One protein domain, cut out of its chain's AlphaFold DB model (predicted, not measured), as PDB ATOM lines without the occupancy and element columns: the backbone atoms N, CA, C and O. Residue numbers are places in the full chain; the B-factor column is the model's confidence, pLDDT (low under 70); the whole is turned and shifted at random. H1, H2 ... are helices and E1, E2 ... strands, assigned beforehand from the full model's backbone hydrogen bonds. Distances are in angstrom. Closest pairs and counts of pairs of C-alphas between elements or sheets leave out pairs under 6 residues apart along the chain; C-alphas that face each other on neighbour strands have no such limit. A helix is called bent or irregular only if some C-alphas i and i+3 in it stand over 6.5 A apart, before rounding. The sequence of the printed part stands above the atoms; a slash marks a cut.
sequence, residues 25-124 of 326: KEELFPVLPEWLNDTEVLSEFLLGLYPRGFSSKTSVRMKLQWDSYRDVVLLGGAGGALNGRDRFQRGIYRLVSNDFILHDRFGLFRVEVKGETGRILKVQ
ATOM      1  N   LYS A  25      67.542 -31.578  45.719       56.84
ATOM      2  CA  LYS A  25      68.467 -32.279  44.803       56.84
ATOM      3  C   LYS A  25      69.949 -31.980  45.091       56.84
ATOM      4  O   LYS A  25      70.791 -32.853  44.916       56.84
ATOM      5  N   GLU A  26      70.242 -30.772  45.560       57.34
ATOM      6  CA  GLU A  26      71.582 -30.325  45.968       57.34
ATOM      7  C   GLU A  26      72.050 -30.951  47.296       57.34
ATOM      8  O   GLU A  26      73.247 -31.090  47.517       57.34
ATOM      9  N   GLU A  27      71.122 -31.376  48.157       61.06
ATOM     10  CA  GLU A  27      71.405 -32.072  49.422       61.06
ATOM     11  C   GLU A  27      71.542 -33.591  49.221       61.06
ATOM     12  O   GLU A  27      72.227 -34.257  49.993       61.06
ATOM     13  N   LEU A  28      70.922 -34.139  48.167       63.69
ATOM     14  CA  LEU A  28      71.018 -35.557  47.787       63.69
ATOM     15  C   LEU A  28      72.387 -35.929  47.226       63.69
ATOM     16  O   LEU A  28      72.888 -37.026  47.474       63.69
ATOM     17  N   PHE A  29      72.957 -35.035  46.416       65.75
ATOM     18  CA  PHE A  29      74.204 -35.280  45.709       65.75
ATOM     19  C   PHE A  29      75.284 -34.340  46.217       65.75
ATOM     20  O   PHE A  29      75.373 -33.194  45.777       65.75
ATOM     21  N   PRO A  30      76.144 -34.827  47.110       64.56
ATOM     22  CA  PRO A  30      77.249 -34.033  47.586       64.56
ATOM     23  C   PRO A  30      78.207 -33.720  46.442       64.56
ATOM     24  O   PRO A  30      78.517 -34.553  45.582       64.56
ATOM     25  N   VAL A  31      78.689 -32.483  46.449       70.44
ATOM     26  CA  VAL A  31      79.666 -31.982  45.489       70.44
ATOM     27  C   VAL A  31      80.977 -32.727  45.722       70.44
ATOM     28  O   VAL A  31      81.636 -32.525  46.739       70.44
ATOM     29  N   LEU A  32      81.354 -33.585  44.770       73.50
ATOM     30  CA  LEU A  32      82.661 -34.242  44.786       73.50
ATOM     31  C   LEU A  32      83.761 -33.164  44.838       73.50
ATOM     32  O   LEU A  32      83.732 -32.265  43.990       73.50
ATOM     33  N   PRO A  33      84.708 -33.228  45.793       75.69
ATOM     34  CA  PRO A  33      85.797 -32.267  45.850       75.69
ATOM     35  C   PRO A  33      86.677 -32.404  44.606       75.69
ATOM     36  O   PRO A  33      86.926 -33.505  44.122       75.69
ATOM     37  N   GLU A  34      87.191 -31.285  44.102       79.06
ATOM     38  CA  GLU A  34      88.118 -31.308  42.963       79.06
ATOM     39  C   GLU A  34      89.476 -31.930  43.330       79.06
ATOM     40  O   GLU A  34      90.161 -32.502  42.478       79.06
ATOM     41  N   TRP A  35      89.865 -31.837  44.607       76.50
ATOM     42  CA  TRP A  35      91.190 -32.211  45.095       76.50
ATOM     43  C   TRP A  35      91.107 -33.055  46.361       76.50
ATOM     44  O   TRP A  35      90.418 -32.700  47.316       76.50
ATOM     45  N   LEU A  36      91.890 -34.133  46.391       74.44
ATOM     46  CA  LEU A  36      92.078 -34.978  47.560       74.44
ATOM     47  C   LEU A  36      93.570 -35.076  47.887       74.44
ATOM     48  O   LEU A  36      94.376 -35.509  47.062       74.44
ATOM     49  N   ASN A  37      93.934 -34.670  49.101       64.69
ATOM     50  CA  ASN A  37      95.315 -34.764  49.577       64.69
ATOM     51  C   ASN A  37      95.624 -36.130  50.205       64.69
ATOM     52  O   ASN A  37      96.789 -36.516  50.245       64.69
ATOM     53  N   ASP A  38      94.605 -36.819  50.728       63.78
ATOM     54  CA  ASP A  38      94.737 -38.128  51.366       63.78
ATOM     55  C   ASP A  38      93.387 -38.854  51.443       63.78
ATOM     56  O   ASP A  38      92.324 -38.243  51.342       63.78
ATOM     57  N   THR A  39      93.431 -40.159  51.684       59.41
ATOM     58  CA  THR A  39      92.271 -41.056  51.759       59.41
ATOM     59  C   THR A  39      91.379 -40.771  52.960       59.41
ATOM     60  O   THR A  39      90.181 -41.030  52.906       59.41
ATOM     61  N   GLU A  40      91.949 -40.173  54.007       60.22
ATOM     62  CA  GLU A  40      91.235 -39.747  55.216       60.22
ATOM     63  C   GLU A  40      90.178 -38.672  54.910       60.22
ATOM     64  O   GLU A  40      89.040 -38.762  55.372       60.22
ATOM     65  N   VAL A  41      90.505 -37.725  54.022       64.62
ATOM     66  CA  VAL A  41      89.580 -36.662  53.587       64.62
ATOM     67  C   VAL A  41      88.374 -37.257  52.856       64.62
ATOM     68  O   VAL A  41      87.266 -36.734  52.940       64.62
ATOM     69  N   LEU A  42      88.566 -38.377  52.152       64.94
ATOM     70  CA  LEU A  42      87.481 -39.040  51.443       64.94
ATOM     71  C   LEU A  42      86.603 -39.861  52.384       64.94
ATOM     72  O   LEU A  42      85.396 -39.880  52.190       64.94
ATOM     73  N   SER A  43      87.166 -40.526  53.398       60.53
ATOM     74  CA  SER A  43      86.338 -41.175  54.420       60.53
ATOM     75  C   SER A  43      85.469 -40.160  55.152       60.53
ATOM     76  O   SER A  43      84.284 -40.410  55.324       60.53
ATOM     77  N   GLU A  44      86.020 -39.001  55.517       65.06
ATOM     78  CA  GLU A  44      85.244 -37.919  56.129       65.06
ATOM     79  C   GLU A  44      84.180 -37.377  55.175       65.06
ATOM     80  O   GLU A  44      83.033 -37.207  55.581       65.06
ATOM     81  N   PHE A  45      84.529 -37.182  53.898       69.25
ATOM     82  CA  PHE A  45      83.568 -36.826  52.860       69.25
ATOM     83  C   PHE A  45      82.445 -37.864  52.785       69.25
ATOM     84  O   PHE A  45      81.302 -37.506  53.028       69.25
ATOM     85  N   LEU A  46      82.752 -39.145  52.553       64.81
ATOM     86  CA  LEU A  46      81.781 -40.242  52.433       64.81
ATOM     87  C   LEU A  46      80.889 -40.395  53.672       64.81
ATOM     88  O   LEU A  46      79.688 -40.619  53.528       64.81
ATOM     89  N   LEU A  47      81.454 -40.242  54.873       62.72
ATOM     90  CA  LEU A  47      80.702 -40.228  56.130       62.72
ATOM     91  C   LEU A  47      79.794 -38.996  56.233       62.72
ATOM     92  O   LEU A  47      78.670 -39.100  56.722       62.72
ATOM     93  N   GLY A  48      80.254 -37.846  55.738       61.62
ATOM     94  CA  GLY A  48      79.484 -36.608  55.640       61.62
ATOM     95  C   GLY A  48      78.354 -36.648  54.607       61.62
ATOM     96  O   GLY A  48      77.425 -35.851  54.710       61.62
ATOM     97  N   LEU A  49      78.375 -37.591  53.655       61.12
ATOM     98  CA  LEU A  49      77.294 -37.777  52.673       61.12
ATOM     99  C   LEU A  49      76.048 -38.433  53.259       61.12
ATOM    100  O   LEU A  49      75.051 -38.569  52.555       61.12
ATOM    101  N   TYR A  50      76.107 -38.882  54.513       62.31
ATOM    102  CA  TYR A  50      74.981 -39.507  55.181       62.31
ATOM    103  C   TYR A  50      74.237 -38.473  56.029       62.31
ATOM    104  O   TYR A  50      74.739 -38.071  57.085       62.31
ATOM    105  N   PRO A  51      73.027 -38.041  55.637       53.28
ATOM    106  CA  PRO A  51      72.257 -37.160  56.489       53.28
ATOM    107  C   PRO A  51      71.860 -37.941  57.748       53.28
ATOM    108  O   PRO A  51      71.406 -39.090  57.692       53.28
ATOM    109  N   ARG A  52      72.052 -37.334  58.920       52.78
ATOM    110  CA  ARG A  52      71.634 -37.935  60.193       52.78
ATOM    111  C   ARG A  52      70.112 -38.114  60.167       52.78
ATOM    112  O   ARG A  52      69.392 -37.125  60.117       52.78
ATOM    113  N   GLY A  53      69.633 -39.360  60.193       51.94
ATOM    114  CA  GLY A  53      68.197 -39.684  60.202       51.94
ATOM    115  C   GLY A  53      67.731 -40.699  59.151       51.94
ATOM    116  O   GLY A  53      66.594 -41.158  59.230       51.94
ATOM    117  N   PHE A  54      68.586 -41.099  58.203       56.12
ATOM    118  CA  PHE A  54      68.224 -42.077  57.169       56.12
ATOM    119  C   PHE A  54      68.240 -43.533  57.663       56.12
ATOM    120  O   PHE A  54      69.076 -43.931  58.476       56.12
ATOM    121  N   SER A  55      67.330 -44.345  57.106       59.50
ATOM    122  CA  SER A  55      67.289 -45.813  57.242       59.50
ATOM    123  C   SER A  55      68.670 -46.422  56.998       59.50
ATOM    124  O   SER A  55      69.345 -46.008  56.060       59.50
ATOM    125  N   SER A  56      69.069 -47.442  57.769       60.78
ATOM    126  CA  SER A  56      70.378 -48.118  57.676       60.78
ATOM    127  C   SER A  56      70.695 -48.754  56.313       60.78
ATOM    128  O   SER A  56      71.814 -49.212  56.093       60.78
ATOM    129  N   LYS A  57      69.723 -48.785  55.396       68.31
ATOM    130  CA  LYS A  57      69.842 -49.359  54.052       68.31
ATOM    131  C   LYS A  57      70.007 -48.318  52.939       68.31
ATOM    132  O   LYS A  57      70.006 -48.699  51.775       68.31
ATOM    133  N   THR A  58      70.130 -47.029  53.250       69.19
ATOM    134  CA  THR A  58      70.410 -46.004  52.226       69.19
ATOM    135  C   THR A  58      71.867 -46.115  51.789       69.19
ATOM    136  O   THR A  58      72.747 -46.321  52.629       69.19
ATOM    137  N   SER A  59      72.137 -46.007  50.486       74.12
ATOM    138  CA  SER A  59      73.507 -46.064  49.979       74.12
ATOM    139  C   SER A  59      73.763 -45.091  48.835       74.12
ATOM    140  O   SER A  59      72.908 -44.873  47.980       74.12
ATOM    141  N   VAL A  60      74.967 -44.530  48.813       73.56
ATOM    142  CA  VAL A  60      75.481 -43.713  47.712       73.56
ATOM    143  C   VAL A  60      76.505 -44.544  46.961       73.56
ATOM    144  O   VAL A  60      77.458 -45.043  47.561       73.56
ATOM    145  N   ARG A  61      76.315 -44.702  45.651       77.94
ATOM    146  CA  ARG A  61      77.234 -45.409  44.765       77.94
ATOM    147  C   ARG A  61      77.854 -44.428  43.783       77.94
ATOM    148  O   ARG A  61      77.178 -43.945  42.886       77.94
ATOM    149  N   MET A  62      79.155 -44.192  43.895       78.50
ATOM    150  CA  MET A  62      79.888 -43.384  42.917       78.50
ATOM    151  C   MET A  62      80.873 -44.271  42.168       78.50
ATOM    152  O   MET A  62      81.726 -44.909  42.784       78.50
ATOM    153  N   LYS A  63      80.781 -44.313  40.839       82.50
ATOM    154  CA  LYS A  63      81.774 -44.975  39.995       82.50
ATOM    155  C   LYS A  63      82.760 -43.936  39.477       82.50
ATOM    156  O   LYS A  63      82.400 -43.054  38.701       82.50
ATOM    157  N   LEU A  64      84.006 -44.064  39.904       82.81
ATOM    158  CA  LEU A  64      85.145 -43.260  39.494       82.81
ATOM    159  C   LEU A  64      86.028 -44.079  38.553       82.81
ATOM    160  O   LEU A  64      86.271 -45.255  38.800       82.81
ATOM    161  N   GLN A  65      86.536 -43.457  37.499       83.50
ATOM    162  CA  GLN A  65      87.393 -44.102  36.513       83.50
ATOM    163  C   GLN A  65      88.690 -43.310  36.365       83.50
ATOM    164  O   GLN A  65      88.677 -42.147  35.956       83.50
ATOM    165  N   TRP A  66      89.816 -43.933  36.702       80.44
ATOM    166  CA  TRP A  66      91.138 -43.392  36.408       80.44
ATOM    167  C   TRP A  66      91.514 -43.736  34.972       80.44
ATOM    168  O   TRP A  66      92.158 -44.754  34.716       80.44
ATOM    169  N   ASP A  67      91.077 -42.883  34.045       73.75
ATOM    170  CA  ASP A  67      91.294 -43.056  32.607       73.75
ATOM    171  C   ASP A  67      90.990 -44.506  32.154       73.75
ATOM    172  O   ASP A  67      89.931 -45.040  32.472       73.75
ATOM    173  N   SER A  68      91.900 -45.200  31.473       63.81
ATOM    174  CA  SER A  68      91.709 -46.605  31.076       63.81
ATOM    175  C   SER A  68      92.282 -47.615  32.082       63.81
ATOM    176  O   SER A  68      92.354 -48.806  31.786       63.81
ATOM    177  N   TYR A  69      92.741 -47.161  33.252       67.06
ATOM    178  CA  TYR A  69      93.598 -47.958  34.133       67.06
ATOM    179  C   TYR A  69      92.853 -48.636  35.274       67.06
ATOM    180  O   TYR A  69      93.218 -49.745  35.664       67.06
ATOM    181  N   ARG A  70      91.848 -47.972  35.853       72.50
ATOM    182  CA  ARG A  70      91.155 -48.506  37.027       72.50
ATOM    183  C   ARG A  70      89.772 -47.909  37.221       72.50
ATOM    184  O   ARG A  70      89.625 -46.691  37.283       72.50
ATOM    185  N   ASP A  71      88.806 -48.786  37.460       76.62
ATOM    186  CA  ASP A  71      87.506 -48.415  38.003       76.62
ATOM    187  C   ASP A  71      87.535 -48.535  39.531       76.62
ATOM    188  O   ASP A  71      87.963 -49.547  40.091       76.62
ATOM    189  N   VAL A  72      87.069 -47.494  40.211       76.25
ATOM    190  CA  VAL A  72      86.885 -47.449  41.660       76.25
ATOM    191  C   VAL A  72      85.417 -47.178  41.936       76.25
ATOM    192  O   VAL A  72      84.865 -46.171  41.501       76.25
ATOM    193  N   VAL A  73      84.769 -48.087  42.659       78.06
ATOM    194  CA  VAL A  73      83.380 -47.916  43.083       78.06
ATOM    195  C   VAL A  73      83.378 -47.551  44.556       78.06
ATOM    196  O   VAL A  73      83.787 -48.342  45.400       78.06
ATOM    197  N   LEU A  74      82.915 -46.343  44.853       74.62
ATOM    198  CA  LEU A  74      82.671 -45.880  46.207       74.62
ATOM    199  C   LEU A  74      81.258 -46.250  46.618       74.62
ATOM    200  O   LEU A  74      80.303 -45.918  45.918       74.62
ATOM    201  N   LEU A  75      81.144 -46.919  47.760       71.50
ATOM    202  CA  LEU A  75      79.875 -47.238  48.398       71.50
ATOM    203  C   LEU A  75      79.853 -46.564  49.771       71.50
ATOM    204  O   LEU A  75      80.564 -46.985  50.679       71.50
ATOM    205  N   GLY A  76      79.054 -45.510  49.912       66.69
ATOM    206  CA  GLY A  76      78.739 -44.899  51.204       66.69
ATOM    207  C   GLY A  76      77.436 -45.481  51.750       66.69
ATOM    208  O   GLY A  76      76.465 -45.578  51.007       66.69
ATOM    209  N   GLY A  77      77.392 -45.873  53.025       62.94
ATOM    210  CA  GLY A  77      76.185 -46.382  53.691       62.94
ATOM    211  C   GLY A  77      76.286 -46.271  55.214       62.94
ATOM    212  O   GLY A  77      77.370 -46.012  55.728       62.94
ATOM    213  N   ALA A  78      75.188 -46.503  55.947       55.62
ATOM    214  CA  ALA A  78      75.112 -46.317  57.411       55.62
ATOM    215  C   ALA A  78      76.135 -47.119  58.248       55.62
ATOM    216  O   ALA A  78      76.310 -46.837  59.429       55.62
ATOM    217  N   GLY A  79      76.803 -48.113  57.656       51.72
ATOM    218  CA  GLY A  79      77.919 -48.855  58.260       51.72
ATOM    219  C   GLY A  79      79.190 -48.861  57.405       51.72
ATOM    220  O   GLY A  79      80.084 -49.669  57.639       51.72
ATOM    221  N   GLY A  80      79.252 -48.016  56.375       48.78
ATOM    222  CA  GLY A  80      80.317 -47.991  55.380       48.78
ATOM    223  C   GLY A  80      81.558 -47.280  55.896       48.78
ATOM    224  O   GLY A  80      81.821 -46.141  55.526       48.78
ATOM    225  N   ALA A  81      82.341 -47.955  56.733       45.75
ATOM    226  CA  ALA A  81      83.753 -47.633  56.824       45.75
ATOM    227  C   ALA A  81      84.399 -48.004  55.481       45.75
ATOM    228  O   ALA A  81      84.256 -49.138  55.019       45.75
ATOM    229  N   LEU A  82      85.123 -47.071  54.853       52.19
ATOM    230  CA  LEU A  82      86.124 -47.465  53.866       52.19
ATOM    231  C   LEU A  82      87.066 -48.436  54.587       52.19
ATOM    232  O   LEU A  82      87.711 -48.059  55.568       52.19
ATOM    233  N   ASN A  83      87.114 -49.696  54.155       45.44
ATOM    234  CA  ASN A  83      88.090 -50.630  54.698       45.44
ATOM    235  C   ASN A  83      89.473 -50.016  54.467       45.44
ATOM    236  O   ASN A  83      89.788 -49.627  53.348       45.44
ATOM    237  N   GLY A  84      90.325 -49.940  55.496       42.06
ATOM    238  CA  GLY A  84      91.639 -49.274  55.426       42.06
ATOM    239  C   GLY A  84      92.623 -49.818  54.370       42.06
ATOM    240  O   GLY A  84      93.735 -49.310  54.251       42.06
ATOM    241  N   ARG A  85      92.223 -50.842  53.602       42.09
ATOM    242  CA  ARG A  85      92.909 -51.361  52.408       42.09
ATOM    243  C   ARG A  85      92.545 -50.611  51.115       42.09
ATOM    244  O   ARG A  85      93.316 -50.679  50.164       42.09
ATOM    245  N   ASP A  86      91.456 -49.845  51.095       50.88
ATOM    246  CA  ASP A  86      90.974 -49.068  49.945       50.88
ATOM    247  C   ASP A  86      91.501 -47.632  49.981       50.88
ATOM    248  O   ASP A  86      90.767 -46.648  49.869       50.88
ATOM    249  N   ARG A  87      92.818 -47.498  50.152       61.31
ATOM    250  CA  ARG A  87      93.458 -46.206  49.944       61.31
ATOM    251  C   ARG A  87      93.361 -45.849  48.462       61.31
ATOM    252  O   ARG A  87      93.840 -46.609  47.617       61.31
ATOM    253  N   PHE A  88      92.748 -44.707  48.145       67.75
ATOM    254  CA  PHE A  88      92.795 -44.151  46.795       67.75
ATOM    255  C   PHE A  88      94.246 -44.033  46.365       67.75
ATOM    256  O   PHE A  88      95.055 -43.382  47.024       67.75
ATOM    257  N   GLN A  89      94.556 -44.670  45.245       71.69
ATOM    258  CA  GLN A  89      95.810 -44.402  44.569       71.69
ATOM    259  C   GLN A  89      95.780 -42.961  44.071       71.69
ATOM    260  O   GLN A  89      94.718 -42.475  43.662       71.69
ATOM    261  N   ARG A  90      96.939 -42.294  44.072       79.00
ATOM    262  CA  ARG A  90      97.105 -41.029  43.344       79.00
ATOM    263  C   ARG A  90      96.555 -41.177  41.924       79.00
ATOM    264  O   ARG A  90      96.606 -42.269  41.367       79.00
ATOM    265  N   GLY A  91      96.056 -40.106  41.332       78.69
ATOM    266  CA  GLY A  91      95.498 -40.196  39.988       78.69
ATOM    267  C   GLY A  91      94.476 -39.121  39.688       78.69
ATOM    268  O   GLY A  91      94.055 -38.368  40.567       78.69
ATOM    269  N   ILE A  92      94.059 -39.077  38.427       83.31
ATOM    270  CA  ILE A  92      92.963 -38.228  37.967       83.31
ATOM    271  C   ILE A  92      91.785 -39.144  37.661       83.31
ATOM    272  O   ILE A  92      91.806 -39.893  36.687       83.31
ATOM    273  N   TYR A  93      90.762 -39.082  38.502       84.44
ATOM    274  CA  TYR A  93      89.563 -39.897  38.379       84.44
ATOM    275  C   TYR A  93      88.437 -39.079  37.765       84.44
ATOM    276  O   TYR A  93      88.159 -37.963  38.198       84.44
ATOM    277  N   ARG A  94      87.748 -39.645  36.780       88.06
ATOM    278  CA  ARG A  94      86.511 -39.098  36.229       88.06
ATOM    279  C   ARG A  94      85.316 -39.780  36.881       88.06
ATOM    280  O   ARG A  94      85.274 -41.003  36.969       88.06
ATOM    281  N   LEU A  95      84.332 -38.999  37.302       86.88
ATOM    282  CA  LEU A  95      83.057 -39.501  37.799       86.88
ATOM    283  C   LEU A  95      82.210 -40.009  36.630       86.88
ATOM    284  O   LEU A  95      81.714 -39.223  35.824       86.88
ATOM    285  N   VAL A  96      82.070 -41.328  36.533       88.12
ATOM    286  CA  VAL A  96      81.325 -42.019  35.471       88.12
ATOM    287  C   VAL A  96      79.862 -42.184  35.849       88.12
ATOM    288  O   VAL A  96      78.988 -41.930  35.025       88.12
ATOM    289  N   SER A  97      79.588 -42.591  37.088       85.06
ATOM    290  CA  SER A  97      78.227 -42.679  37.620       85.06
ATOM    291  C   SER A  97      78.174 -42.180  39.056       85.06
ATOM    292  O   SER A  97      79.161 -42.246  39.791       85.06
ATOM    293  N   ASN A  98      77.018 -41.652  39.437       85.12
ATOM    294  CA  ASN A  98      76.755 -41.124  40.764       85.12
ATOM    295  C   ASN A  98      75.299 -41.423  41.097       85.12
ATOM    296  O   ASN A  98      74.403 -40.659  40.750       85.12
ATOM    297  N   ASP A  99      75.069 -42.581  41.692       82.38
ATOM    298  CA  ASP A  99      73.747 -43.149  41.885       82.38
ATOM    299  C   ASP A  99      73.419 -43.120  43.381       82.38
ATOM    300  O   ASP A  99      74.108 -43.725  44.206       82.38
ATOM    301  N   PHE A 100      72.358 -42.406  43.742       78.19
ATOM    302  CA  PHE A 100      71.811 -42.401  45.092       78.19
ATOM    303  C   PHE A 100      70.711 -43.455  45.173       78.19
ATOM    304  O   PHE A 100      69.714 -43.380  44.453       78.19
ATOM    305  N   ILE A 101      70.898 -44.455  46.032       79.12
ATOM    306  CA  ILE A 101      69.991 -45.592  46.159       79.12
ATOM    307  C   ILE A 101      69.323 -45.532  47.531       79.12
ATOM    308  O   ILE A 101      69.944 -45.796  48.565       79.12
ATOM    309  N   LEU A 102      68.025 -45.231  47.523       75.81
ATOM    310  CA  LEU A 102      67.176 -45.258  48.703       75.81
ATOM    311  C   LEU A 102      66.443 -46.594  48.776       75.81
ATOM    312  O   LEU A 102      65.749 -47.002  47.841       75.81
ATOM    313  N   HIS A 103      66.580 -47.251  49.921       73.31
ATOM    314  CA  HIS A 103      65.810 -48.434  50.266       73.31
ATOM    315  C   HIS A 103      64.832 -48.103  51.386       73.31
ATOM    316  O   HIS A 103      65.207 -47.493  52.392       73.31
ATOM    317  N   ASP A 104      63.601 -48.590  51.249       68.94
ATOM    318  CA  ASP A 104      62.672 -48.627  52.375       68.94
ATOM    319  C   ASP A 104      63.261 -49.465  53.534       68.94
ATOM    320  O   ASP A 104      64.067 -50.381  53.330       68.94
ATOM    321  N   ARG A 105      62.843 -49.180  54.773       65.75
ATOM    322  CA  ARG A 105      63.273 -49.892  55.990       65.75
ATOM    323  C   ARG A 105      63.059 -51.403  55.861       65.75
ATOM    324  O   ARG A 105      63.926 -52.195  56.254       65.75
ATOM    325  N   PHE A 106      61.962 -51.813  55.224       69.12
ATOM    326  CA  PHE A 106      61.632 -53.221  54.996       69.12
ATOM    327  C   PHE A 106      62.254 -53.796  53.716       69.12
ATOM    328  O   PHE A 106      62.226 -55.005  53.518       69.12
ATOM    329  N   GLY A 107      62.898 -52.971  52.881       69.38
ATOM    330  CA  GLY A 107      63.539 -53.396  51.632       69.38
ATOM    331  C   GLY A 107      62.565 -53.704  50.489       69.38
ATOM    332  O   GLY A 107      62.977 -54.307  49.503       69.38
ATOM    333  N   LEU A 108      61.296 -53.303  50.615       72.12
ATOM    334  CA  LEU A 108      60.246 -53.563  49.622       72.12
ATOM    335  C   LEU A 108      60.376 -52.677  48.381       72.12
ATOM    336  O   LEU A 108      60.085 -53.111  47.269       72.12
ATOM    337  N   PHE A 109      60.836 -51.442  48.573       71.12
ATOM    338  CA  PHE A 109      61.004 -50.461  47.508       71.12
ATOM    339  C   PHE A 109      62.461 -50.033  47.396       71.12
ATOM    340  O   PHE A 109      63.169 -49.884  48.398       71.12
ATOM    341  N   ARG A 110      62.884 -49.820  46.148       78.81
ATOM    342  CA  ARG A 110      64.181 -49.260  45.783       78.81
ATOM    343  C   ARG A 110      63.945 -48.089  44.845       78.81
ATOM    344  O   ARG A 110      63.373 -48.271  43.772       78.81
ATOM    345  N   VAL A 111      64.415 -46.919  45.245       79.12
ATOM    346  CA  VAL A 111      64.441 -45.728  44.397       79.12
ATOM    347  C   VAL A 111      65.892 -45.422  44.078       79.12
ATOM    348  O   VAL A 111      66.731 -45.367  44.973       79.12
ATOM    349  N   GLU A 112      66.186 -45.252  42.796       80.94
ATOM    350  CA  GLU A 112      67.515 -44.889  42.317       80.94
ATOM    351  C   GLU A 112      67.435 -43.526  41.644       80.94
ATOM    352  O   GLU A 112      66.707 -43.341  40.667       80.94
ATOM    353  N   VAL A 113      68.169 -42.565  42.193       82.25
ATOM    354  CA  VAL A 113      68.280 -41.217  41.649       82.25
ATOM    355  C   VAL A 113      69.673 -41.074  41.054       82.25
ATOM    356  O   VAL A 113      70.667 -41.377  41.711       82.25
ATOM    357  N   LYS A 114      69.752 -40.603  39.809       83.31
ATOM    358  CA  LYS A 114      71.026 -40.347  39.133       83.31
ATOM    359  C   LYS A 114      71.455 -38.898  39.338       83.31
ATOM    360  O   LYS A 114      70.681 -37.973  39.084       83.31
ATOM    361  N   GLY A 115      72.682 -38.730  39.799       77.50
ATOM    362  CA  GLY A 115      73.345 -37.454  40.001       77.50
ATOM    363  C   GLY A 115      74.141 -37.006  38.781       77.50
ATOM    364  O   GLY A 115      74.063 -37.578  37.694       77.50
ATOM    365  N   GLU A 116      74.926 -35.953  38.978       80.69
ATOM    366  CA  GLU A 116      75.823 -35.432  37.949       80.69
ATOM    367  C   GLU A 116      77.006 -36.369  37.688       80.69
ATOM    368  O   GLU A 116      77.549 -36.995  38.602       80.69
ATOM    369  N   THR A 117      77.436 -36.408  36.429       83.81
ATOM    370  CA  THR A 117      78.603 -37.154  35.947       83.81
ATOM    371  C   THR A 117      79.603 -36.202  35.287       83.81
ATOM    372  O   THR A 117      79.338 -35.014  35.107       83.81
ATOM    373  N   GLY A 118      80.797 -36.697  34.961       80.75
ATOM    374  CA  GLY A 118      81.826 -35.934  34.248       80.75
ATOM    375  C   GLY A 118      82.715 -35.053  35.129       80.75
ATOM    376  O   GLY A 118      83.687 -34.493  34.628       80.75
ATOM    377  N   ARG A 119      82.449 -34.973  36.439       84.50
ATOM    378  CA  ARG A 119      83.343 -34.300  37.394       84.50
ATOM    379  C   ARG A 119      84.685 -35.021  37.512       84.50
ATOM    380  O   ARG A 119      84.770 -36.231  37.295       84.50
ATOM    381  N   ILE A 120      85.728 -34.275  37.864       85.31
ATOM    382  CA  ILE A 120      87.098 -34.782  37.970       85.31
ATOM    383  C   ILE A 120      87.560 -34.676  39.424       85.31
ATOM    384  O   ILE A 120      87.445 -33.619  40.033       85.31
ATOM    385  N   LEU A 121      88.112 -35.767  39.946       83.69
ATOM    386  CA  LEU A 121      88.757 -35.848  41.250       83.69
ATOM    387  C   LEU A 121      90.258 -36.061  41.050       83.69
ATOM    388  O   LEU A 121      90.680 -37.080  40.500       83.69
ATOM    389  N   LYS A 122      91.069 -35.113  41.517       83.50
ATOM    390  CA  LYS A 122      92.532 -35.221  41.510       83.50
ATOM    391  C   LYS A 122      93.019 -35.707  42.876       83.50
ATOM    392  O   LYS A 122      92.894 -34.992  43.869       83.50
ATOM    393  N   VAL A 123      93.606 -36.900  42.927       79.88
ATOM    394  CA  VAL A 123      94.194 -37.484  44.141       79.88
ATOM    395  C   VAL A 123      95.707 -37.296  44.110       79.88
ATOM    396  O   VAL A 123      96.381 -37.809  43.214       79.88
ATOM    397  N   GLN A 124      96.242 -36.558  45.082       76.31
ATOM    398  CA  GLN A 124      97.683 -36.338  45.228       76.31
ATOM    399  C   GLN A 124      98.393 -37.574  45.805       76.31
ATOM    400  O   GLN A 124      97.762 -38.365  46.503       76.31
TER     401      GLN A 124
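Overview. This is residues 25 to 124 of the 326 residues of the protein "DUF58 domain-containing protein" of Spirochaetaceae bacterium 4572_59 (UniProt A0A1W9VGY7). One strongly twisted antiparallel sheet is built round the long, bent strand E3, with the hairpin E1 and E2 on one side of E3 and the shorter E4 and E5 on the other side, beside different parts of it. H2 sits beside edge strand E2 rather than over the strands, and the small H1 only grazes the sheet. The 100 printed residues hold H1, H2, E1, E2, E3, E4 and E5 in that order; the class is mixed, helices and strands, and the branched sheet has no single order. The whole is compact, with a radius of gyration of the C-alphas of 13.5 A, yet elongated, spanning 40 by 25 by 22 A.

Arrangement. H1, residues 25 to 28, only grazes the sheet; its closest C-alpha pair with E3, residues 91 to 103, is Leu 28 and Phe 100, 7.4 A apart. Residues 35 to 36 pair, parallel, with residues 122 to 123 of E5, residues 120 to 123. H2, residues 39 to 48, is on the sheet, at the sheet's level with a height of 1.7 A over a local plane fitted to just 6 C-alphas. Its closest C-alpha pair with E2, residues 70 to 77, is Leu 46 and Gly 76, 5.7 A apart. Every O i to N i+4 pair of H2 is within hydrogen-bond range; H1 is too short for such a pair. E1, residues 59 to 66, forms a hairpin with E2, antiparallel at 164 degrees, with N 64 and O 72 2.8 A apart. On the other side of E1 is E3, antiparallel at 161 degrees, with N 61 and O 99 2.8 A apart. E3 bends by 60 degrees at residue 94. It forms a hairpin with E4, residues 110 to 114, antiparallel at 147 degrees, with N 100 and O 113 2.8 A apart. E5 is antiparallel to E3 at 114 degrees, beside residues 91 to 94, with N 93 and O 121 2.8 A apart. E2 and E4 are apart.

Along the chain. H1 begins at C-alpha 25, (68.467, -32.279, 44.803). H2 is 14.1 A long, E1 22.4 A, E2 22.5 A, E3 32.5 A and E4 13.1 A from first to last C-alpha. E3 begins at C-alpha 91, (95.498, -40.196, 39.988). E5, 9.8 A long, ends at C-alpha 123, (94.194, -37.484, 44.141).

Size, cuts and confidence. The C-alphas farthest apart are those of Leu 108 and Gln 124, 41.4 A. The printed part has no cut. The link from E2 to E3, 13 residues, is long. The mean pLDDT of the printed part is 70.1, and 47 residues are under 70, among them residues 37 to 58 and 76 to 88.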